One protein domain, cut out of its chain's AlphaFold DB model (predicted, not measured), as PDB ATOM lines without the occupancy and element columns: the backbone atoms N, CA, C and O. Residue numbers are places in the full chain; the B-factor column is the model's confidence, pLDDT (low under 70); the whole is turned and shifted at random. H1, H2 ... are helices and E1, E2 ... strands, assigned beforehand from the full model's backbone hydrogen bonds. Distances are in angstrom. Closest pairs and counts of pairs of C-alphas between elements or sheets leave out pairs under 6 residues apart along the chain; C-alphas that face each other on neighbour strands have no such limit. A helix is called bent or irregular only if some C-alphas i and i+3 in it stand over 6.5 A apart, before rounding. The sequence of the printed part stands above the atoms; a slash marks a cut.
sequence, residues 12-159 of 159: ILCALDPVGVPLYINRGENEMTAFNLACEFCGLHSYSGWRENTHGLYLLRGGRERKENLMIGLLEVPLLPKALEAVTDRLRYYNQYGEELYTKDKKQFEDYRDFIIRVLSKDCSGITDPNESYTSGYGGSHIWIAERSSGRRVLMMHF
ATOM      1  N   ILE A  12     202.393 220.617 204.647       62.62
ATOM      2  CA  ILE A  12     203.490 220.400 205.602       62.62
ATOM      3  C   ILE A  12     204.519 219.424 205.038       62.62
ATOM      4  O   ILE A  12     204.160 218.502 204.308       62.62
ATOM      5  N   LEU A  13     205.790 219.632 205.389       66.12
ATOM      6  CA  LEU A  13     206.842 218.644 205.166       66.12
ATOM      7  C   LEU A  13     206.567 217.433 206.060       66.12
ATOM      8  O   LEU A  13     206.409 217.589 207.267       66.12
ATOM      9  N   CYS A  14     206.505 216.254 205.457       66.00
ATOM     10  CA  CYS A  14     206.166 215.002 206.124       66.00
ATOM     11  C   CYS A  14     207.357 214.039 206.197       66.00
ATOM     12  O   CYS A  14     207.528 213.369 207.209       66.00
ATOM     13  N   ALA A  15     208.179 213.950 205.151       64.44
ATOM     14  CA  ALA A  15     209.298 213.013 205.106       64.44
ATOM     15  C   ALA A  15     210.397 213.498 204.154       64.44
ATOM     16  O   ALA A  15     210.160 214.367 203.318       64.44
ATOM     17  N   LEU A  16     211.590 212.919 204.277       60.00
ATOM     18  CA  LEU A  16     212.671 213.017 203.297       60.00
ATOM     19  C   LEU A  16     212.848 211.630 202.675       60.00
ATOM     20  O   LEU A  16     212.851 210.635 203.404       60.00
ATOM     21  N   ASP A  17     212.976 211.545 201.350       60.91
ATOM     22  CA  ASP A  17     213.405 210.292 200.721       60.91
ATOM     23  C   ASP A  17     214.875 209.970 201.098       60.91
ATOM     24  O   ASP A  17     215.577 210.827 201.644       60.91
ATOM     25  N   PRO A  18     215.383 208.751 200.831       55.34
ATOM     26  CA  PRO A  18     216.760 208.369 201.170       55.34
ATOM     27  C   PRO A  18     217.858 209.245 200.541       55.34
ATOM     28  O   PRO A  18     219.013 209.150 200.948       55.34
ATOM     29  N   VAL A  19     217.516 210.067 199.542       59.38
ATOM     30  CA  VAL A  19     218.419 210.975 198.817       59.38
ATOM     31  C   VAL A  19     218.211 212.437 199.260       59.38
ATOM     32  O   VAL A  19     218.944 213.325 198.836       59.38
ATOM     33  N   GLY A  20     217.265 212.696 200.169       64.75
ATOM     34  CA  GLY A  20     217.018 214.005 200.766       64.75
ATOM     35  C   GLY A  20     215.964 214.853 200.055       64.75
ATOM     36  O   GLY A  20     215.907 216.052 200.316       64.75
ATOM     37  N   VAL A  21     215.121 214.278 199.185       66.12
ATOM     38  CA  VAL A  21     214.026 215.030 198.550       66.12
ATOM     39  C   VAL A  21     212.863 215.204 199.542       66.12
ATOM     40  O   VAL A  21     212.310 214.203 200.008       66.12
ATOM     41  N   PRO A  22     212.459 216.446 199.876       68.44
ATOM     42  CA  PRO A  22     211.327 216.716 200.764       68.44
ATOM     43  C   PRO A  22     209.994 216.210 200.194       68.44
ATOM     44  O   PRO A  22     209.695 216.475 199.036       68.44
ATOM     45  N   LEU A  23     209.166 215.543 201.003       73.25
ATOM     46  CA  LEU A  23     207.787 215.166 200.675       73.25
ATOM     47  C   LEU A  23     206.792 216.043 201.438       73.25
ATOM     48  O   LEU A  23     206.726 216.014 202.667       73.25
ATOM     49  N   TYR A  24     205.965 216.765 200.699       70.50
ATOM     50  CA  TYR A  24     204.959 217.680 201.207       70.50
ATOM     51  C   TYR A  24     203.549 217.115 201.006       70.50
ATOM     52  O   TYR A  24     203.158 216.805 199.881       70.50
ATOM     53  N   ILE A  25     202.767 217.018 202.084       71.38
ATOM     54  CA  ILE A  25     201.409 216.443 202.067       71.38
ATOM     55  C   ILE A  25     200.391 217.388 202.711       71.38
ATOM     56  O   ILE A  25     200.751 218.350 203.403       71.38
ATOM     57  N   ASN A  26     199.097 217.125 202.507       69.00
ATOM     58  CA  ASN A  26     198.064 217.872 203.221       69.00
ATOM     59  C   ASN A  26     198.104 217.558 204.720       69.00
ATOM     60  O   ASN A  26     198.244 216.406 205.136       69.00
ATOM     61  N   ARG A  27     197.896 218.585 205.547       68.56
ATOM     62  CA  ARG A  27     197.768 218.418 206.996       68.56
ATOM     63  C   ARG A  27     196.696 217.373 207.345       68.56
ATOM     64  O   ARG A  27     195.553 217.487 206.913       68.56
ATOM     65  N   GLY A  28     197.059 216.407 208.193       68.00
ATOM     66  CA  GLY A  28     196.160 215.348 208.672       68.00
ATOM     67  C   GLY A  28     196.163 214.070 207.828       68.00
ATOM     68  O   GLY A  28     195.421 213.136 208.137       68.00
ATOM     69  N   GLU A  29     196.984 214.003 206.781       69.94
ATOM     70  CA  GLU A  29     197.241 212.759 206.063       69.94
ATOM     71  C   GLU A  29     198.161 211.812 206.848       69.94
ATOM     72  O   GLU A  29     199.002 212.244 207.633       69.94
ATOM     73  N   ASN A  30     197.994 210.500 206.633       75.81
ATOM     74  CA  ASN A  30     198.920 209.508 207.170       75.81
ATOM     75  C   ASN A  30     200.232 209.578 206.383       75.81
ATOM     76  O   ASN A  30     200.275 209.216 205.206       75.81
ATOM     77  N   GLU A  31     201.272 210.035 207.067       74.44
ATOM     78  CA  GLU A  31     202.611 210.270 206.532       74.44
ATOM     79  C   GLU A  31     203.203 209.029 205.856       74.44
ATOM     80  O   GLU A  31     203.652 209.094 204.714       74.44
ATOM     81  N   MET A  32     203.111 207.869 206.512       73.81
ATOM     82  CA  MET A  32     203.662 206.610 206.006       73.81
ATOM     83  C   MET A  32     202.947 206.132 204.737       73.81
ATOM     84  O   MET A  32     203.581 205.705 203.775       73.81
ATOM     85  N   THR A  33     201.615 206.226 204.701       74.56
ATOM     86  CA  THR A  33     200.829 205.860 203.515       74.56
ATOM     87  C   THR A  33     201.137 206.783 202.341       74.56
ATOM     88  O   THR A  33     201.312 206.305 201.222       74.56
ATOM     89  N   ALA A  34     201.212 208.093 202.587       73.19
ATOM     90  CA  ALA A  34     201.522 209.076 201.556       73.19
ATOM     91  C   ALA A  34     202.945 208.889 201.007       73.19
ATOM     92  O   ALA A  34     203.144 208.925 199.796       73.19
ATOM     93  N   PHE A  35     203.912 208.610 201.884       74.50
ATOM     94  CA  PHE A  35     205.285 208.312 201.492       74.50
ATOM     95  C   PHE A  35     205.388 207.043 200.641       74.50
ATOM     96  O   PHE A  35     206.006 207.070 199.580       74.50
ATOM     97  N   ASN A  36     204.734 205.953 201.050       75.94
ATOM     98  CA  ASN A  36     204.737 204.710 200.277       75.94
ATOM     99  C   ASN A  36     204.095 204.889 198.895       75.94
ATOM    100  O   ASN A  36     204.646 204.399 197.914       75.94
ATOM    101  N   LEU A  37     202.988 205.634 198.804       74.75
ATOM    102  CA  LEU A  37     202.349 205.963 197.526       74.75
ATOM    103  C   LEU A  37     203.260 206.807 196.630       74.75
ATOM    104  O   LEU A  37     203.376 206.523 195.443       74.75
ATOM    105  N   ALA A  38     203.929 207.820 197.188       72.62
ATOM    106  CA  ALA A  38     204.879 208.638 196.440       72.62
ATOM    107  C   ALA A  38     206.057 207.795 195.917       72.62
ATOM    108  O   ALA A  38     206.432 207.924 194.754       72.62
ATOM    109  N   CYS A  39     206.600 206.897 196.744       72.50
ATOM    110  CA  CYS A  39     207.667 205.972 196.356       72.50
ATOM    111  C   CYS A  39     207.223 204.992 195.259       72.50
ATOM    112  O   CYS A  39     207.942 204.817 194.276       72.50
ATOM    113  N   GLU A  40     206.046 204.377 195.407       73.94
ATOM    114  CA  GLU A  40     205.456 203.460 194.424       73.94
ATOM    115  C   GLU A  40     205.235 204.169 193.081       73.94
ATOM    116  O   GLU A  40     205.682 203.688 192.040       73.94
ATOM    117  N   PHE A  41     204.645 205.365 193.119       72.75
ATOM    118  CA  PHE A  41     204.405 206.201 191.950       72.75
ATOM    119  C   PHE A  41     205.706 206.592 191.230       72.75
ATOM    120  O   PHE A  41     205.834 206.420 190.015       72.75
ATOM    121  N   CYS A  42     206.707 207.078 191.972       69.94
ATOM    122  CA  CYS A  42     207.996 207.461 191.393       69.94
ATOM    123  C   CYS A  42     208.733 206.254 190.789       69.94
ATOM    124  O   CYS A  42     209.356 206.382 189.733       69.94
ATOM    125  N   GLY A  43     208.636 205.084 191.434       68.44
ATOM    126  CA  GLY A  43     209.204 203.832 190.937       68.44
ATOM    127  C   GLY A  43     208.540 203.346 189.647       68.44
ATOM    128  O   GLY A  43     209.238 203.019 188.689       68.44
ATOM    129  N   LEU A  44     207.204 203.350 189.591       69.75
ATOM    130  CA  LEU A  44     206.419 202.900 188.434       69.75
ATOM    131  C   LEU A  44     206.699 203.719 187.173       69.75
ATOM    132  O   LEU A  44     206.845 203.164 186.085       69.75
ATOM    133  N   HIS A  45     206.794 205.038 187.307       64.69
ATOM    134  CA  HIS A  45     206.895 205.928 186.152       64.69
ATOM    135  C   HIS A  45     208.331 206.216 185.711       64.69
ATOM    136  O   HIS A  45     208.544 207.103 184.888       64.69
ATOM    137  N   SER A  46     209.312 205.453 186.216       61.78
ATOM    138  CA  SER A  46     210.733 205.618 185.875       61.78
ATOM    139  C   SER A  46     211.175 207.076 185.949       61.78
ATOM    140  O   SER A  46     211.996 207.551 185.164       61.78
ATOM    141  N   TYR A  47     210.631 207.790 186.931       63.44
ATOM    142  CA  TYR A  47     211.196 209.034 187.384       63.44
ATOM    143  C   TYR A  47     212.533 208.638 188.022       63.44
ATOM    144  O   TYR A  47     212.633 208.399 189.215       63.44
ATOM    145  N   SER A  48     213.584 208.471 187.228       43.84
ATOM    146  CA  SER A  48     214.931 208.130 187.701       43.84
ATOM    147  C   SER A  48     215.885 209.324 187.611       43.84
ATOM    148  O   SER A  48     216.871 209.340 188.333       43.84
ATOM    149  N   GLY A  49     215.532 210.370 186.845       49.31
ATOM    150  CA  GLY A  49     216.271 211.647 186.747       49.31
ATOM    151  C   GLY A  49     215.574 212.872 187.366       49.31
ATOM    152  O   GLY A  49     216.124 213.970 187.384       49.31
ATOM    153  N   TRP A  50     214.356 212.714 187.895       53.53
ATOM    154  CA  TRP A  50     213.656 213.782 188.622       53.53
ATOM    155  C   TRP A  50     214.382 214.163 189.915       53.53
ATOM    156  O   TRP A  50     214.433 215.334 190.242       53.53
ATOM    157  N   ARG A  51     215.019 213.220 190.626       55.38
ATOM    158  CA  ARG A  51     215.708 213.494 191.904       55.38
ATOM    159  C   ARG A  51     216.790 214.571 191.812       55.38
ATOM    160  O   ARG A  51     217.024 215.281 192.778       55.38
ATOM    161  N   GLU A  52     217.434 214.698 190.657       55.97
ATOM    162  CA  GLU A  52     218.519 215.659 190.424       55.97
ATOM    163  C   GLU A  52     217.993 217.083 190.181       55.97
ATOM    164  O   GLU A  52     218.714 218.057 190.377       55.97
ATOM    165  N   ASN A  53     216.723 217.213 189.776       55.16
ATOM    166  CA  ASN A  53     216.111 218.479 189.363       55.16
ATOM    167  C   ASN A  53     214.881 218.866 190.209       55.16
ATOM    168  O   ASN A  53     214.464 220.031 190.224       55.16
ATOM    169  N   THR A  54     214.336 217.919 190.966       60.16
ATOM    170  CA  THR A  54     213.167 218.063 191.826       60.16
ATOM    171  C   THR A  54     213.613 218.373 193.236       60.16
ATOM    172  O   THR A  54     214.131 217.537 193.967       60.16
ATOM    173  N   HIS A  55     213.373 219.616 193.623       58.38
ATOM    174  CA  HIS A  55     213.796 220.130 194.916       58.38
ATOM    175  C   HIS A  55     212.831 219.751 196.056       58.38
ATOM    176  O   HIS A  55     213.124 220.020 197.217       58.38
ATOM    177  N   GLY A  56     211.678 219.157 195.735       59.69
ATOM    178  CA  GLY A  56     210.691 218.667 196.691       59.69
ATOM    179  C   GLY A  56     209.488 218.071 195.975       59.69
ATOM    180  O   GLY A  56     208.991 218.655 195.020       59.69
ATOM    181  N   LEU A  57     209.017 216.914 196.434       66.62
ATOM    182  CA  LEU A  57     207.753 216.334 196.010       66.62
ATOM    183  C   LEU A  57     206.616 216.944 196.790       66.62
ATOM    184  O   LEU A  57     206.584 216.898 198.014       66.62
ATOM    185  N   TYR A  58     205.610 217.400 196.072       64.44
ATOM    186  CA  TYR A  58     204.302 217.614 196.653       64.44
ATOM    187  C   TYR A  58     203.454 216.412 196.272       64.44
ATOM    188  O   TYR A  58     203.454 216.017 195.117       64.44
ATOM    189  N   LEU A  59     202.769 215.806 197.238       68.62
ATOM    190  CA  LEU A  59     201.739 214.814 196.966       68.62
ATOM    191  C   LEU A  59     200.391 215.501 197.134       68.62
ATOM    192  O   LEU A  59     199.824 215.585 198.224       68.62
ATOM    193  N   LEU A  60     199.893 216.046 196.030       63.47
ATOM    194  CA  LEU A  60     198.614 216.739 196.002       63.47
ATOM    195  C   LEU A  60     197.492 215.745 195.709       63.47
ATOM    196  O   LEU A  60     197.091 215.578 194.560       63.47
ATOM    197  N   ARG A  61     196.978 215.102 196.762       66.06
ATOM    198  CA  ARG A  61     195.774 214.263 196.693       66.06
ATOM    199  C   ARG A  61     194.611 214.886 197.466       66.06
ATOM    200  O   ARG A  61     194.817 215.711 198.350       66.06
ATOM    201  N   GLY A  62     193.376 214.538 197.132       49.81
ATOM    202  CA  GLY A  62     192.186 214.958 197.878       49.81
ATOM    203  C   GLY A  62     191.566 213.773 198.612       49.81
ATOM    204  O   GLY A  62     191.214 212.776 198.001       49.81
ATOM    205  N   GLY A  63     191.402 213.883 199.930       52.47
ATOM    206  CA  GLY A  63     190.571 212.951 200.701       52.47
ATOM    207  C   GLY A  63     191.120 211.526 200.902       52.47
ATOM    208  O   GLY A  63     192.276 211.215 200.622       52.47
ATOM    209  N   ARG A  64     190.286 210.670 201.515       50.09
ATOM    210  CA  ARG A  64     190.617 209.315 202.019       50.09
ATOM    211  C   ARG A  64     190.296 208.171 201.036       50.09
ATOM    212  O   ARG A  64     190.364 207.015 201.444       50.09
ATOM    213  N   GLU A  65     189.912 208.462 199.798       52.78
ATOM    214  CA  GLU A  65     189.285 207.463 198.919       52.78
ATOM    215  C   GLU A  65     190.269 206.645 198.059       52.78
ATOM    216  O   GLU A  65     191.479 206.866 198.068       52.78
ATOM    217  N   ARG A  66     189.713 205.597 197.437       53.84
ATOM    218  CA  ARG A  66     190.337 204.346 196.970       53.84
ATOM    219  C   ARG A  66     191.552 204.572 196.066       53.84
ATOM    220  O   ARG A  66     191.517 205.404 195.168       53.84
ATOM    221  N   LYS A  67     192.594 203.753 196.269       60.28
ATOM    222  CA  LYS A  67     193.893 203.833 195.571       60.28
ATOM    223  C   LYS A  67     193.802 203.932 194.041       60.28
ATOM    224  O   LYS A  67     194.693 204.502 193.431       60.28
ATOM    225  N   GLU A  68     192.752 203.372 193.450       58.16
ATOM    226  CA  GLU A  68     192.611 203.131 192.009       58.16
ATOM    227  C   GLU A  68     192.262 204.388 191.187       58.16
ATOM    228  O   GLU A  68     192.460 204.381 189.981       58.16
ATOM    229  N   ASN A  69     191.790 205.465 191.831       60.41
ATOM    230  CA  ASN A  69     191.337 206.703 191.174       60.41
ATOM    231  C   ASN A  69     192.053 207.961 191.709       60.41
ATOM    232  O   ASN A  69     191.536 209.077 191.605       60.41
ATOM    233  N   LEU A  70     193.217 207.779 192.341       65.12
ATOM    234  CA  LEU A  70     193.977 208.863 192.956       65.12
ATOM    235  C   LEU A  70     194.747 209.664 191.904       65.12
ATOM    236  O   LEU A  70     195.675 209.151 191.289       65.12
ATOM    237  N   MET A  71     194.451 210.959 191.793       68.25
ATOM    238  CA  MET A  71     195.331 211.890 191.085       68.25
ATOM    239  C   MET A  71     196.519 212.260 191.956       68.25
ATOM    240  O   MET A  71     196.350 212.703 193.098       68.25
ATOM    241  N   ILE A  72     197.707 212.173 191.367       69.19
ATOM    242  CA  ILE A  72     198.963 212.561 191.990       69.19
ATOM    243  C   ILE A  72     199.582 213.702 191.184       69.19
ATOM    244  O   ILE A  72     200.008 213.530 190.047       69.19
ATOM    245  N   GLY A  73     199.645 214.893 191.780       67.25
ATOM    246  CA  GLY A  73     200.412 216.017 191.243       67.25
ATOM    247  C   GLY A  73     201.794 216.094 191.866       67.25
ATOM    248  O   GLY A  73     201.853 216.410 193.044       67.25
ATOM    249  N   LEU A  74     202.861 215.866 191.094       70.94
ATOM    250  CA  LEU A  74     204.261 216.081 191.469       70.94
ATOM    251  C   LEU A  74     204.730 217.478 191.057       70.94
ATOM    252  O   LEU A  74     204.713 217.824 189.879       70.94
ATOM    253  N   LEU A  75     205.212 218.271 192.008       68.31
ATOM    254  CA  LEU A  75     205.938 219.504 191.702       68.31
ATOM    255  C   LEU A  75     207.438 219.236 191.571       68.31
ATOM    256  O   LEU A  75     208.009 218.507 192.370       68.31
ATOM    257  N   GLU A  76     208.073 219.859 190.581       64.62
ATOM    258  CA  GLU A  76     209.515 219.749 190.302       64.62
ATOM    259  C   GLU A  76     210.268 221.046 190.672       64.62
ATOM    260  O   GLU A  76     211.321 221.387 190.124       64.62
ATOM    261  N   VAL A  77     209.723 221.802 191.632       62.41
ATOM    262  CA  VAL A  77     210.278 223.074 192.124       62.41
ATOM    263  C   VAL A  77     210.280 223.138 193.655       62.41
ATOM    264  O   VAL A  77     209.402 222.552 194.287       62.41
ATOM    265  N   PRO A  78     211.238 223.862 194.270       58.16
ATOM    266  CA  PRO A  78     211.391 223.886 195.732       58.16
ATOM    267  C   PRO A  78     210.214 224.539 196.453       58.16
ATOM    268  O   PRO A  78     209.949 224.245 197.614       58.16
ATOM    269  N   LEU A  79     209.531 225.456 195.773       67.50
ATOM    270  CA  LEU A  79     208.377 226.172 196.286       67.50
ATOM    271  C   LEU A  79     207.322 226.233 195.189       67.50
ATOM    272  O   LEU A  79     207.625 226.628 194.063       67.50
ATOM    273  N   LEU A  80     206.084 225.889 195.540       72.44
ATOM    274  CA  LEU A  80     204.919 226.104 194.688       72.44
ATOM    275  C   LEU A  80     204.795 227.606 194.369       72.44
ATOM    276  O   LEU A  80     204.592 228.404 195.291       72.44
ATOM    277  N   PRO A  81     204.892 228.021 193.095       78.06
ATOM    278  CA  PRO A  81     204.693 229.413 192.728       78.06
ATOM    279  C   PRO A  81     203.277 229.854 193.101       78.06
ATOM    280  O   PRO A  81     202.321 229.127 192.839       78.06
ATOM    281  N   LYS A  82     203.119 231.073 193.635       82.12
ATOM    282  CA  LYS A  82     201.795 231.627 193.997       82.12
ATOM    283  C   LYS A  82     200.788 231.554 192.848       82.12
ATOM    284  O   LYS A  82     199.612 231.293 193.061       82.12
ATOM    285  N   ALA A  83     201.270 231.742 191.621       80.50
ATOM    286  CA  ALA A  83     200.471 231.628 190.406       80.50
ATOM    287  C   ALA A  83     199.832 230.242 190.213       80.50
ATOM    288  O   ALA A  83     198.786 230.132 189.583       80.50
ATOM    289  N   LEU A  84     200.451 229.193 190.757       79.56
ATOM    290  CA  LEU A  84     200.015 227.807 190.633       79.56
ATOM    291  C   LEU A  84     199.275 227.303 191.885       79.56
ATOM    292  O   LEU A  84     198.845 226.152 191.902       79.56
ATOM    293  N   GLU A  85     199.054 228.144 192.907       80.44
ATOM    294  CA  GLU A  85     198.265 227.775 194.097       80.44
ATOM    295  C   GLU A  85     196.874 227.249 193.711       80.44
ATOM    296  O   GLU A  85     196.443 226.210 194.214       80.44
ATOM    297  N   ALA A  86     196.225 227.892 192.734       83.50
ATOM    298  CA  ALA A  86     194.914 227.489 192.230       83.50
ATOM    299  C   ALA A  86     194.896 226.066 191.640       83.50
ATOM    300  O   ALA A  86     193.871 225.391 191.716       83.50
ATOM    301  N   VAL A  87     196.017 225.572 191.099       81.88
ATOM    302  CA  VAL A  87     196.109 224.205 190.552       81.88
ATOM    303  C   VAL A  87     195.941 223.173 191.664       81.88
ATOM    304  O   VAL A  87     195.277 222.151 191.488       81.88
ATOM    305  N   THR A  88     196.481 223.464 192.848       75.31
ATOM    306  CA  THR A  88     196.380 222.563 194.003       75.31
ATOM    307  C   THR A  88     194.946 222.437 194.509       75.31
ATOM    308  O   THR A  88     194.511 221.343 194.874       75.31
ATOM    309  N   ASP A  89     194.173 223.522 194.448       78.69
ATOM    310  CA  ASP A  89     192.754 223.502 194.791       78.69
ATOM    311  C   ASP A  89     191.938 222.693 193.776       78.69
ATOM    312  O   ASP A  89     191.035 221.954 194.177       78.69
ATOM    313  N   ARG A  90     192.288 222.752 192.481       84.06
ATOM    314  CA  ARG A  90     191.665 221.911 191.442       84.06
ATOM    315  C   ARG A  90     191.945 220.431 191.657       84.06
ATOM    316  O   ARG A  90     191.005 219.642 191.675       84.06
ATOM    317  N   LEU A  91     193.198 220.056 191.906       77.12
ATOM    318  CA  LEU A  91     193.573 218.665 192.192       77.12
ATOM    319  C   LEU A  91     192.817 218.085 193.390       77.12
ATOM    320  O   LEU A  91     192.342 216.950 193.343       77.12
ATOM    321  N   ARG A  92     192.662 218.860 194.469       75.00
ATOM    322  CA  ARG A  92     191.864 218.433 195.629       75.00
ATOM    323  C   ARG A  92     190.389 218.294 195.282       75.00
ATOM    324  O   ARG A  92     189.774 217.306 195.672       75.00
ATOM    325  N   TYR A  93     189.839 219.267 194.557       80.44
ATOM    326  CA  TYR A  93     188.442 219.257 194.142       80.44
ATOM    327  C   TYR A  93     188.115 218.013 193.313       80.44
ATOM    328  O   TYR A  93     187.167 217.304 193.636       80.44
ATOM    329  N   TYR A  94     188.937 217.689 192.314       80.44
ATOM    330  CA  TYR A  94     188.730 216.499 191.491       80.44
ATOM    331  C   TYR A  94     188.981 215.197 192.248       80.44
ATOM    332  O   TYR A  94     188.282 214.224 192.013       80.44
ATOM    333  N   ASN A  95     189.917 215.150 193.192       75.44
ATOM    334  CA  ASN A  95     190.096 213.939 193.993       75.44
ATOM    335  C   ASN A  95     188.906 213.686 194.935       75.44
ATOM    336  O   ASN A  95     188.588 212.543 195.234       75.44
ATOM    337  N   GLN A  96     188.247 214.746 195.410       75.62
ATOM    338  CA  GLN A  96     187.096 214.622 196.303       75.62
ATOM    339  C   GLN A  96     185.774 214.399 195.556       75.62
ATOM    340  O   GLN A  96     184.910 213.684 196.048       75.62
ATOM    341  N   TYR A  97     185.594 215.052 194.409       80.50
ATOM    342  CA  TYR A  97     184.312 215.121 193.704       80.50
ATOM    343  C   TYR A  97     184.377 214.581 192.272       80.50
ATOM    344  O   TYR A  97     183.389 214.655 191.545       80.50
ATOM    345  N   GLY A  98     185.522 214.057 191.836       80.88
ATOM    346  CA  GLY A  98     185.761 213.664 190.448       80.88
ATOM    347  C   GLY A  98     184.777 212.619 189.944       80.88
ATOM    348  O   GLY A  98     184.224 212.806 188.866       80.88
ATOM    349  N   GLU A  99     184.473 211.582 190.730       83.44
ATOM    350  CA  GLU A  99     183.509 210.541 190.337       83.44
ATOM    351  C   GLU A  99     182.083 211.096 190.164       83.44
ATOM    352  O   GLU A  99     181.371 210.758 189.209       83.44
ATOM    353  N   GLU A 100     181.668 212.006 191.051       86.00
ATOM    354  CA  GLU A 100     180.373 212.682 190.943       86.00
ATOM    355  C   GLU A 100     180.303 213.567 189.693       86.00
ATOM    356  O   GLU A 100     179.270 213.612 189.021       86.00
ATOM    357  N   LEU A 101     181.389 214.281 189.387       87.62
ATOM    358  CA  LEU A 101     181.496 215.135 188.205       87.62
ATOM    359  C   LEU A 101     181.522 214.300 186.926       87.62
ATOM    360  O   LEU A 101     180.818 214.625 185.976       87.62
ATOM    361  N   TYR A 102     182.255 213.190 186.919       88.19
ATOM    362  CA  TYR A 102     182.305 212.257 185.798       88.19
ATOM    363  C   TYR A 102     180.919 211.714 185.459       88.19
ATOM    364  O   TYR A 102     180.516 211.697 184.299       88.19
ATOM    365  N   THR A 103     180.138 211.342 186.472       87.69
ATOM    366  CA  THR A 103     178.772 210.843 186.264       87.69
ATOM    367  C   THR A 103     177.868 211.877 185.579       87.69
ATOM    368  O   THR A 103     176.952 211.499 184.849       87.69
ATOM    369  N   LYS A 104     178.125 213.175 185.790       90.25
ATOM    370  CA  LYS A 104     177.316 214.285 185.260       90.25
ATOM    371  C   LYS A 104     177.802 214.791 183.901       90.25
ATOM    372  O   LYS A 104     176.981 215.030 183.021       90.25
ATOM    373  N   ASP A 105     179.115 214.929 183.741       91.75
ATOM    374  CA  ASP A 105     179.738 215.726 182.677       91.75
ATOM    375  C   ASP A 105     180.628 214.904 181.727       91.75
ATOM    376  O   ASP A 105     181.374 215.473 180.912       91.75
ATOM    377  N   LYS A 106     180.589 213.567 181.818       91.62
ATOM    378  CA  LYS A 106     181.298 212.712 180.863       91.62
ATOM    379  C   LYS A 106     180.735 212.850 179.455       91.62
ATOM    380  O   LYS A 106     179.529 212.989 179.240       91.62
ATOM    381  N   LYS A 107     181.624 212.739 178.477       93.06
ATOM    382  CA  LYS A 107     181.248 212.604 177.069       93.06
ATOM    383  C   LYS A 107     180.927 211.148 176.730       93.06
ATOM    384  O   LYS A 107     181.233 210.219 177.477       93.06
ATOM    385  N   GLN A 108     180.280 210.941 175.587       90.69
ATOM    386  CA  GLN A 108     179.981 209.597 175.099       90.69
ATOM    387  C   GLN A 108     181.292 208.828 174.861       90.69
ATOM    388  O   GLN A 108     182.175 209.337 174.177       90.69
ATOM    389  N   PHE A 109     181.398 207.621 175.431       88.56
ATOM    390  CA  PHE A 109     182.582 206.741 175.384       88.56
ATOM    391  C   PHE A 109     183.843 207.250 176.101       88.56
ATOM    392  O   PHE A 109     184.898 206.643 175.962       88.56
ATOM    393  N   GLU A 110     183.741 208.322 176.884       89.75
ATOM    394  CA  GLU A 110     184.845 208.810 177.710       89.75
ATOM    395  C   GLU A 110     184.971 207.957 178.977       89.75
ATOM    396  O   GLU A 110     183.974 207.753 179.678       89.75
ATOM    397  N   ASP A 111     186.176 207.453 179.260       86.81
ATOM    398  CA  ASP A 111     186.487 206.813 180.537       86.81
ATOM    399  C   ASP A 111     186.820 207.858 181.621       86.81
ATOM    400  O   ASP A 111     186.904 209.062 181.362       86.81
ATOM    401  N   TYR A 112     186.964 207.419 182.873       84.44
ATOM    402  CA  TYR A 112     187.193 208.342 183.987       84.44
ATOM    403  C   TYR A 112     188.511 209.117 183.855       84.44
ATOM    404  O   TYR A 112     188.561 210.314 184.142       84.44
ATOM    405  N   ARG A 113     189.567 208.457 183.374       83.69
ATOM    406  CA  ARG A 113     190.882 209.073 183.196       83.69
ATOM    407  C   ARG A 113     190.819 210.161 182.130       83.69
ATOM    408  O   ARG A 113     191.278 211.276 182.369       83.69
ATOM    409  N   ASP A 114     190.224 209.858 180.983       86.88
ATOM    410  CA  ASP A 114     190.099 210.786 179.862       86.88
ATOM    411  C   ASP A 114     189.248 212.003 180.253       86.88
ATOM    412  O   ASP A 114     189.602 213.147 179.946       86.88
ATOM    413  N   PHE A 115     188.179 211.771 181.023       89.44
ATOM    414  CA  PHE A 115     187.374 212.832 181.621       89.44
ATOM    415  C   PHE A 115     188.220 213.760 182.495       89.44
ATOM    416  O   PHE A 115     188.206 214.977 182.283       89.44
ATOM    417  N   ILE A 116     188.966 213.198 183.452       86.56
ATOM    418  CA  ILE A 116     189.802 213.967 184.377       86.56
ATOM    419  C   ILE A 116     190.863 214.765 183.620       86.56
ATOM    420  O   ILE A 116     191.003 215.966 183.857       86.56
ATOM    421  N   ILE A 117     191.558 214.142 182.666       89.19
ATOM    422  CA  ILE A 117     192.579 214.817 181.858       89.19
ATOM    423  C   ILE A 117     191.969 216.000 181.113       89.19
ATOM    424  O   ILE A 117     192.527 217.098 181.139       89.19
ATOM    425  N   ARG A 118     190.798 215.826 180.496       91.12
ATOM    426  CA  ARG A 118     190.113 216.899 179.771       91.12
ATOM    427  C   ARG A 118     189.729 218.068 180.676       91.12
ATOM    428  O   ARG A 118     189.923 219.220 180.290       91.12
ATOM    429  N   VAL A 119     189.122 217.807 181.833       91.19
ATOM    430  CA  VAL A 119     188.643 218.894 182.704       91.19
ATOM    431  C   VAL A 119     189.801 219.599 183.408       91.19
ATOM    432  O   VAL A 119     189.842 220.827 183.424       91.19
ATOM    433  N   LEU A 120     190.787 218.846 183.899       88.56
ATOM    434  CA  LEU A 120     191.922 219.405 184.622       88.56
ATOM    435  C   LEU A 120     192.905 220.118 183.685       88.56
ATOM    436  O   LEU A 120     193.433 221.161 184.063       88.56
ATOM    437  N   SER A 121     193.114 219.637 182.452       91.81
ATOM    438  CA  SER A 121     193.939 220.355 181.464       91.81
ATOM    439  C   SER A 121     193.323 221.702 181.092       91.81
ATOM    440  O   SER A 121     194.034 222.703 181.035       91.81
ATOM    441  N   LYS A 122     191.994 221.762 180.929       92.88
ATOM    442  CA  LYS A 122     191.272 223.017 180.693       92.88
ATOM    443  C   LYS A 122     191.433 223.993 181.860       92.88
ATOM    444  O   LYS A 122     191.692 225.172 181.629       92.88
ATOM    445  N   ASP A 123     191.307 223.512 183.094       92.00
ATOM    446  CA  ASP A 123     191.513 224.337 184.286       92.00
ATOM    447  C   ASP A 123     192.971 224.824 184.397       92.00
ATOM    448  O   ASP A 123     193.206 225.987 184.721       92.00
ATOM    449  N   CYS A 124     193.956 223.979 184.069       90.81
ATOM    450  CA  CYS A 124     195.369 224.365 184.048       90.81
ATOM    451  C   CYS A 124     195.672 225.410 182.967       90.81
ATOM    452  O   CYS A 124     196.393 226.371 183.243       90.81
ATOM    453  N   SER A 125     195.085 225.277 181.776       92.62
ATOM    454  CA  SER A 125     195.144 226.300 180.723       92.62
ATOM    455  C   SER A 125     194.565 227.610 181.247       92.62
ATOM    456  O   SER A 125     195.258 228.615 181.277       92.62
ATOM    457  N   GLY A 126     193.362 227.588 181.830       92.62
ATOM    458  CA  GLY A 126     192.738 228.787 182.396       92.62
ATOM    459  C   GLY A 126     193.550 229.478 183.503       92.62
ATOM    460  O   GLY A 126     193.413 230.685 183.687       92.62
ATOM    461  N   ILE A 127     194.399 228.741 184.228       90.06
ATOM    462  CA  ILE A 127     195.316 229.286 185.244       90.06
ATOM    463  C   ILE A 127     196.611 229.825 184.616       90.06
ATOM    464  O   ILE A 127     197.135 230.844 185.065       90.06
ATOM    465  N   THR A 128     197.145 229.137 183.604       91.06
ATOM    466  CA  THR A 128     198.449 229.458 183.000       91.06
ATOM    467  C   THR A 128     198.357 230.452 181.848       91.06
ATOM    468  O   THR A 128     199.274 231.239 181.676       91.06
ATOM    469  N   ASP A 129     197.256 230.505 181.102       89.69
ATOM    470  CA  ASP A 129     197.077 231.421 179.968       89.69
ATOM    471  C   ASP A 129     197.129 232.905 180.366       89.69
ATOM    472  O   ASP A 129     197.785 233.674 179.665       89.69
ATOM    473  N   PRO A 130     196.533 233.342 181.498       87.81
ATOM    474  CA  PRO A 130     196.690 234.715 181.978       87.81
ATOM    475  C   PRO A 130     198.096 235.022 182.516       87.81
ATOM    476  O   PRO A 130     198.386 236.173 182.836       87.81
ATOM    477  N   ASN A 131     198.949 234.007 182.684       83.38
ATOM    478  CA  ASN A 131     200.287 234.136 183.242       83.38
ATOM    479  C   ASN A 131     201.350 233.812 182.183       83.38
ATOM    480  O   ASN A 131     201.700 232.657 181.953       83.38
ATOM    481  N   GLU A 132     201.938 234.850 181.592       86.12
ATOM    482  CA  GLU A 132     202.943 234.700 180.530       86.12
ATOM    483  C   GLU A 132     204.206 233.932 180.960       86.12
ATOM    484  O   GLU A 132     204.949 233.449 180.108       86.12
ATOM    485  N   SER A 133     204.453 233.755 182.260       90.62
ATOM    486  CA  SER A 133     205.605 232.993 182.751       90.62
ATOM    487  C   SER A 133     205.422 231.483 182.633       90.62
ATOM    488  O   SER A 133     206.419 230.759 182.619       90.62
ATOM    489  N   TYR A 134     204.184 230.987 182.535       92.12
ATOM    490  CA  TYR A 134     203.895 229.554 182.544       92.12
ATOM    491  C   TYR A 134     203.068 229.115 181.339       92.12
ATOM    492  O   TYR A 134     202.272 229.860 180.774       92.12
ATOM    493  N   THR A 135     203.262 227.868 180.940       93.69
ATOM    494  CA  THR A 135     202.428 227.180 179.958       93.69
ATOM    495  C   THR A 135     202.051 225.819 180.507       93.69
ATOM    496  O   THR A 135     202.807 225.225 181.277       93.69
ATOM    497  N   SER A 136     200.890 225.319 180.109       94.31
ATOM    498  CA  SER A 136     200.448 223.970 180.437       94.31
ATOM    499  C   SER A 136     200.279 223.123 179.183       94.31
ATOM    500  O   SER A 136     200.204 223.636 178.066       94.31
ATOM    501  N   GLY A 137     200.249 221.812 179.374       91.69
ATOM    502  CA  GLY A 137     199.948 220.847 178.331       91.69
ATOM    503  C   GLY A 137     199.557 219.508 178.936       91.69
ATOM    504  O   GLY A 137     199.580 219.327 180.151       91.69
ATOM    505  N   TYR A 138     199.167 218.565 178.090       91.31
ATOM    506  CA  TYR A 138     198.800 217.216 178.510       91.31
ATOM    507  C   TYR A 138     199.220 216.195 177.453       91.31
ATOM    508  O   TYR A 138     199.423 216.539 176.288       91.31
ATOM    509  N   GLY A 139     199.364 214.938 177.860       84.31
ATOM    510  CA  GLY A 139     199.705 213.829 176.976       84.31
ATOM    511  C   GLY A 139     199.566 212.492 177.696       84.31
ATOM    512  O   GLY A 139     199.817 212.404 178.891       84.31
ATOM    513  N   GLY A 140     199.153 211.438 176.989       83.00
ATOM    514  CA  GLY A 140     198.940 210.122 177.604       83.00
ATOM    515  C   GLY A 140     198.034 210.208 178.839       83.00
ATOM    516  O   GLY A 140     196.897 210.648 178.724       83.00
ATOM    517  N   SER A 141     198.557 209.817 180.007       79.75
ATOM    518  CA  SER A 141     197.865 209.883 181.304       79.75
ATOM    519  C   SER A 141     198.297 211.050 182.209       79.75
ATOM    520  O   SER A 141     198.137 210.976 183.427       79.75
ATOM    521  N   HIS A 142     198.888 212.112 181.649       84.06
ATOM    522  CA  HIS A 142     199.467 213.194 182.443       84.06
ATOM    523  C   HIS A 142     199.183 214.600 181.908       84.06
ATOM    524  O   HIS A 142     198.910 214.818 180.728       84.06
ATOM    525  N   ILE A 143     199.282 215.570 182.814       88.88
ATOM    526  CA  ILE A 143     199.163 217.009 182.579       88.88
ATOM    527  C   ILE A 143     200.403 217.664 183.170       88.88
ATOM    528  O   ILE A 143     200.800 217.338 184.280       88.88
ATOM    529  N   TRP A 144     201.009 218.610 182.474       89.38
ATOM    530  CA  TRP A 144     202.212 219.287 182.934       89.38
ATOM    531  C   TRP A 144     202.062 220.802 182.868       89.38
ATOM    532  O   TRP A 144     201.272 221.340 182.094       89.38
ATOM    533  N   ILE A 145     202.848 221.490 183.693       89.94
ATOM    534  CA  ILE A 145     203.060 222.936 183.651       89.94
ATOM    535  C   ILE A 145     204.564 223.177 183.615       89.94
ATOM    536  O   ILE A 145     205.314 222.571 184.383       89.94
ATOM    537  N   ALA A 146     204.999 224.069 182.735       89.12
ATOM    538  CA  ALA A 146     206.392 224.455 182.565       89.12
ATOM    539  C   ALA A 146     206.540 225.981 182.522       89.12
ATOM    540  O   ALA A 146     205.604 226.702 182.171       89.12
ATOM    541  N   GLU A 147     207.725 226.472 182.865       89.19
ATOM    542  CA  GLU A 147     208.123 227.854 182.600       89.19
ATOM    543  C   GLU A 147     208.249 228.088 181.092       89.19
ATOM    544  O   GLU A 147     208.904 227.312 180.394       89.19
ATOM    545  N   ARG A 148     207.668 229.177 180.574       90.44
ATOM    546  CA  ARG A 148     207.722 229.477 179.131       90.44
ATOM    547  C   ARG A 148     209.129 229.795 178.646       90.44
ATOM    548  O   ARG A 148     209.499 229.389 177.551       90.44
ATOM    549  N   SER A 149     209.897 230.537 179.441       89.69
ATOM    550  CA  SER A 149     211.222 231.030 179.053       89.69
ATOM    551  C   SER A 149     212.267 229.921 178.968       89.69
ATOM    552  O   SER A 149     213.119 229.948 178.084       89.69
ATOM    553  N   SER A 150     212.211 228.956 179.885       84.69
ATOM    554  CA  SER A 150     213.215 227.901 180.032       84.69
ATOM    555  C   SER A 150     212.737 226.540 179.520       84.69
ATOM    556  O   SER A 150     213.550 225.641 179.320       84.69
ATOM    557  N   GLY A 151     211.423 226.352 179.352       82.38
ATOM    558  CA  GLY A 151     210.819 225.039 179.118       82.38
ATOM    559  C   GLY A 151     210.939 224.096 180.321       82.38
ATOM    560  O   GLY A 151     210.563 222.925 180.226       82.38
ATOM    561  N   ARG A 152     211.462 224.576 181.457       79.38
ATOM    562  CA  ARG A 152     211.645 223.766 182.657       79.38
ATOM    563  C   ARG A 152     210.280 223.383 183.209       79.38
ATOM    564  O   ARG A 152     209.441 224.244 183.469       79.38
ATOM    565  N   ARG A 153     210.075 222.085 183.421       79.25
ATOM    566  CA  ARG A 153     208.874 221.564 184.073       79.25
ATOM    567  C   ARG A 153     208.829 222.009 185.533       79.25
ATOM    568  O   ARG A 153     209.834 222.011 186.238       79.25
ATOM    569  N   VAL A 154     207.644 222.437 185.945       81.12
ATOM    570  CA  VAL A 154     207.351 222.982 187.276       81.12
ATOM    571  C   VAL A 154     206.373 222.077 188.012       81.12
ATOM    572  O   VAL A 154     206.488 221.887 189.222       81.12
ATOM    573  N   LEU A 155     205.421 221.502 187.280       80.81
ATOM    574  CA  LEU A 155     204.430 220.571 187.797       80.81
ATOM    575  C   LEU A 155     204.167 219.485 186.758       80.81
ATOM    576  O   LEU A 155     204.055 219.765 185.566       80.81
ATOM    577  N   MET A 156     204.002 218.265 187.239       81.44
ATOM    578  CA  MET A 156     203.588 217.102 186.483       81.44
ATOM    579  C   MET A 156     202.502 216.377 187.279       81.44
ATOM    580  O   MET A 156     202.731 215.903 188.382       81.44
ATOM    581  N   MET A 157     201.295 216.319 186.742       80.75
ATOM    582  CA  MET A 157     200.138 215.652 187.325       80.75
ATOM    583  C   MET A 157     199.854 214.377 186.558       80.75
ATOM    584  O   MET A 157     199.739 214.407 185.338       80.75
ATOM    585  N   HIS A 158     199.712 213.278 187.280       77.06
ATOM    586  CA  HIS A 158     199.376 211.975 186.740       77.06
ATOM    587  C   HIS A 158     198.084 211.449 187.336       77.06
ATOM    588  O   HIS A 158     197.757 211.702 188.502       77.06
ATOM    589  N   PHE A 159     197.398 210.703 186.483       68.94
ATOM    590  CA  PHE A 159     196.249 209.884 186.804       68.94
ATOM    591  C   PHE A 159     196.625 208.407 186.669       68.94
ATOM    592  O   PHE A 159     197.287 208.067 185.653       68.94
TER     593      PHE A 159
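What this domain is: This is residues 12 to 159 of the 159 residues of an uncharacterized protein of Pedobacter westerhofensis (UniProt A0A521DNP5). A four-stranded antiparallel sheet has the helical hairpin H2 and H3 over one face, in two layers, and a smaller part, the hairpin E1 and E2 with H1, stands beyond its E3 edge. Residues 45 to 71 join the two parts, and residues 57 to 58 pair parallel with residues 23 to 24 of E2. The 148 printed residues include three named helices and six named strands, E1 E2 H1 E3 H2 H3 E4 E5 E6, of mixed class, with sheet order E3 E6 E5 E4. The whole is compact, with a radius of gyration of the C-alphas of 14.9 A, and spans 45 by 37 by 27 A.

Where its parts are: E1, residues 12 to 16, begins at C-alpha 12 (203.490, 220.400, 205.602), and E2 is residues 22 to 26. H1, residues 31 to 44, is 19.9 A long; E3 is residues 72 to 75. H2, residues 82 to 105, 29.5 A, is irregular: C-alphas 96 and 99 are 8.1 A apart, with a kink of 80 degrees near residue 99. H3 is residues 112 to 128, 23.9 A, E4 134 to 139, E5 142 to 147, and E6 153 to 158, ending at C-alpha 158 (199.376, 211.975, 186.740).

How they stand to each other: In the E1 and E2 hairpin, N 14 and O 23 are 2.8 A apart. H1 only grazes the larger sheet, with residues 37 to 42. There N 74 and O 156 are 2.7 A apart, and E4 E5 E6 form a meander, each strand the antiparallel neighbour of the one before. H3 lies over E5 and E4, height 8.3 A. H2 and H3 touch, closest at the C-alphas of Tyr 102 and Tyr 112, 6.5 A. Every O i to N i+4 pair is within hydrogen-bond range in H1 and H3, and 14 of 20 in H2.

The domain as a whole: The printed part has no cut. The link from H1 to E3 is long. Mean pLDDT of the printed part is 75.9; 53 residues are under 70, among them 42 to 73.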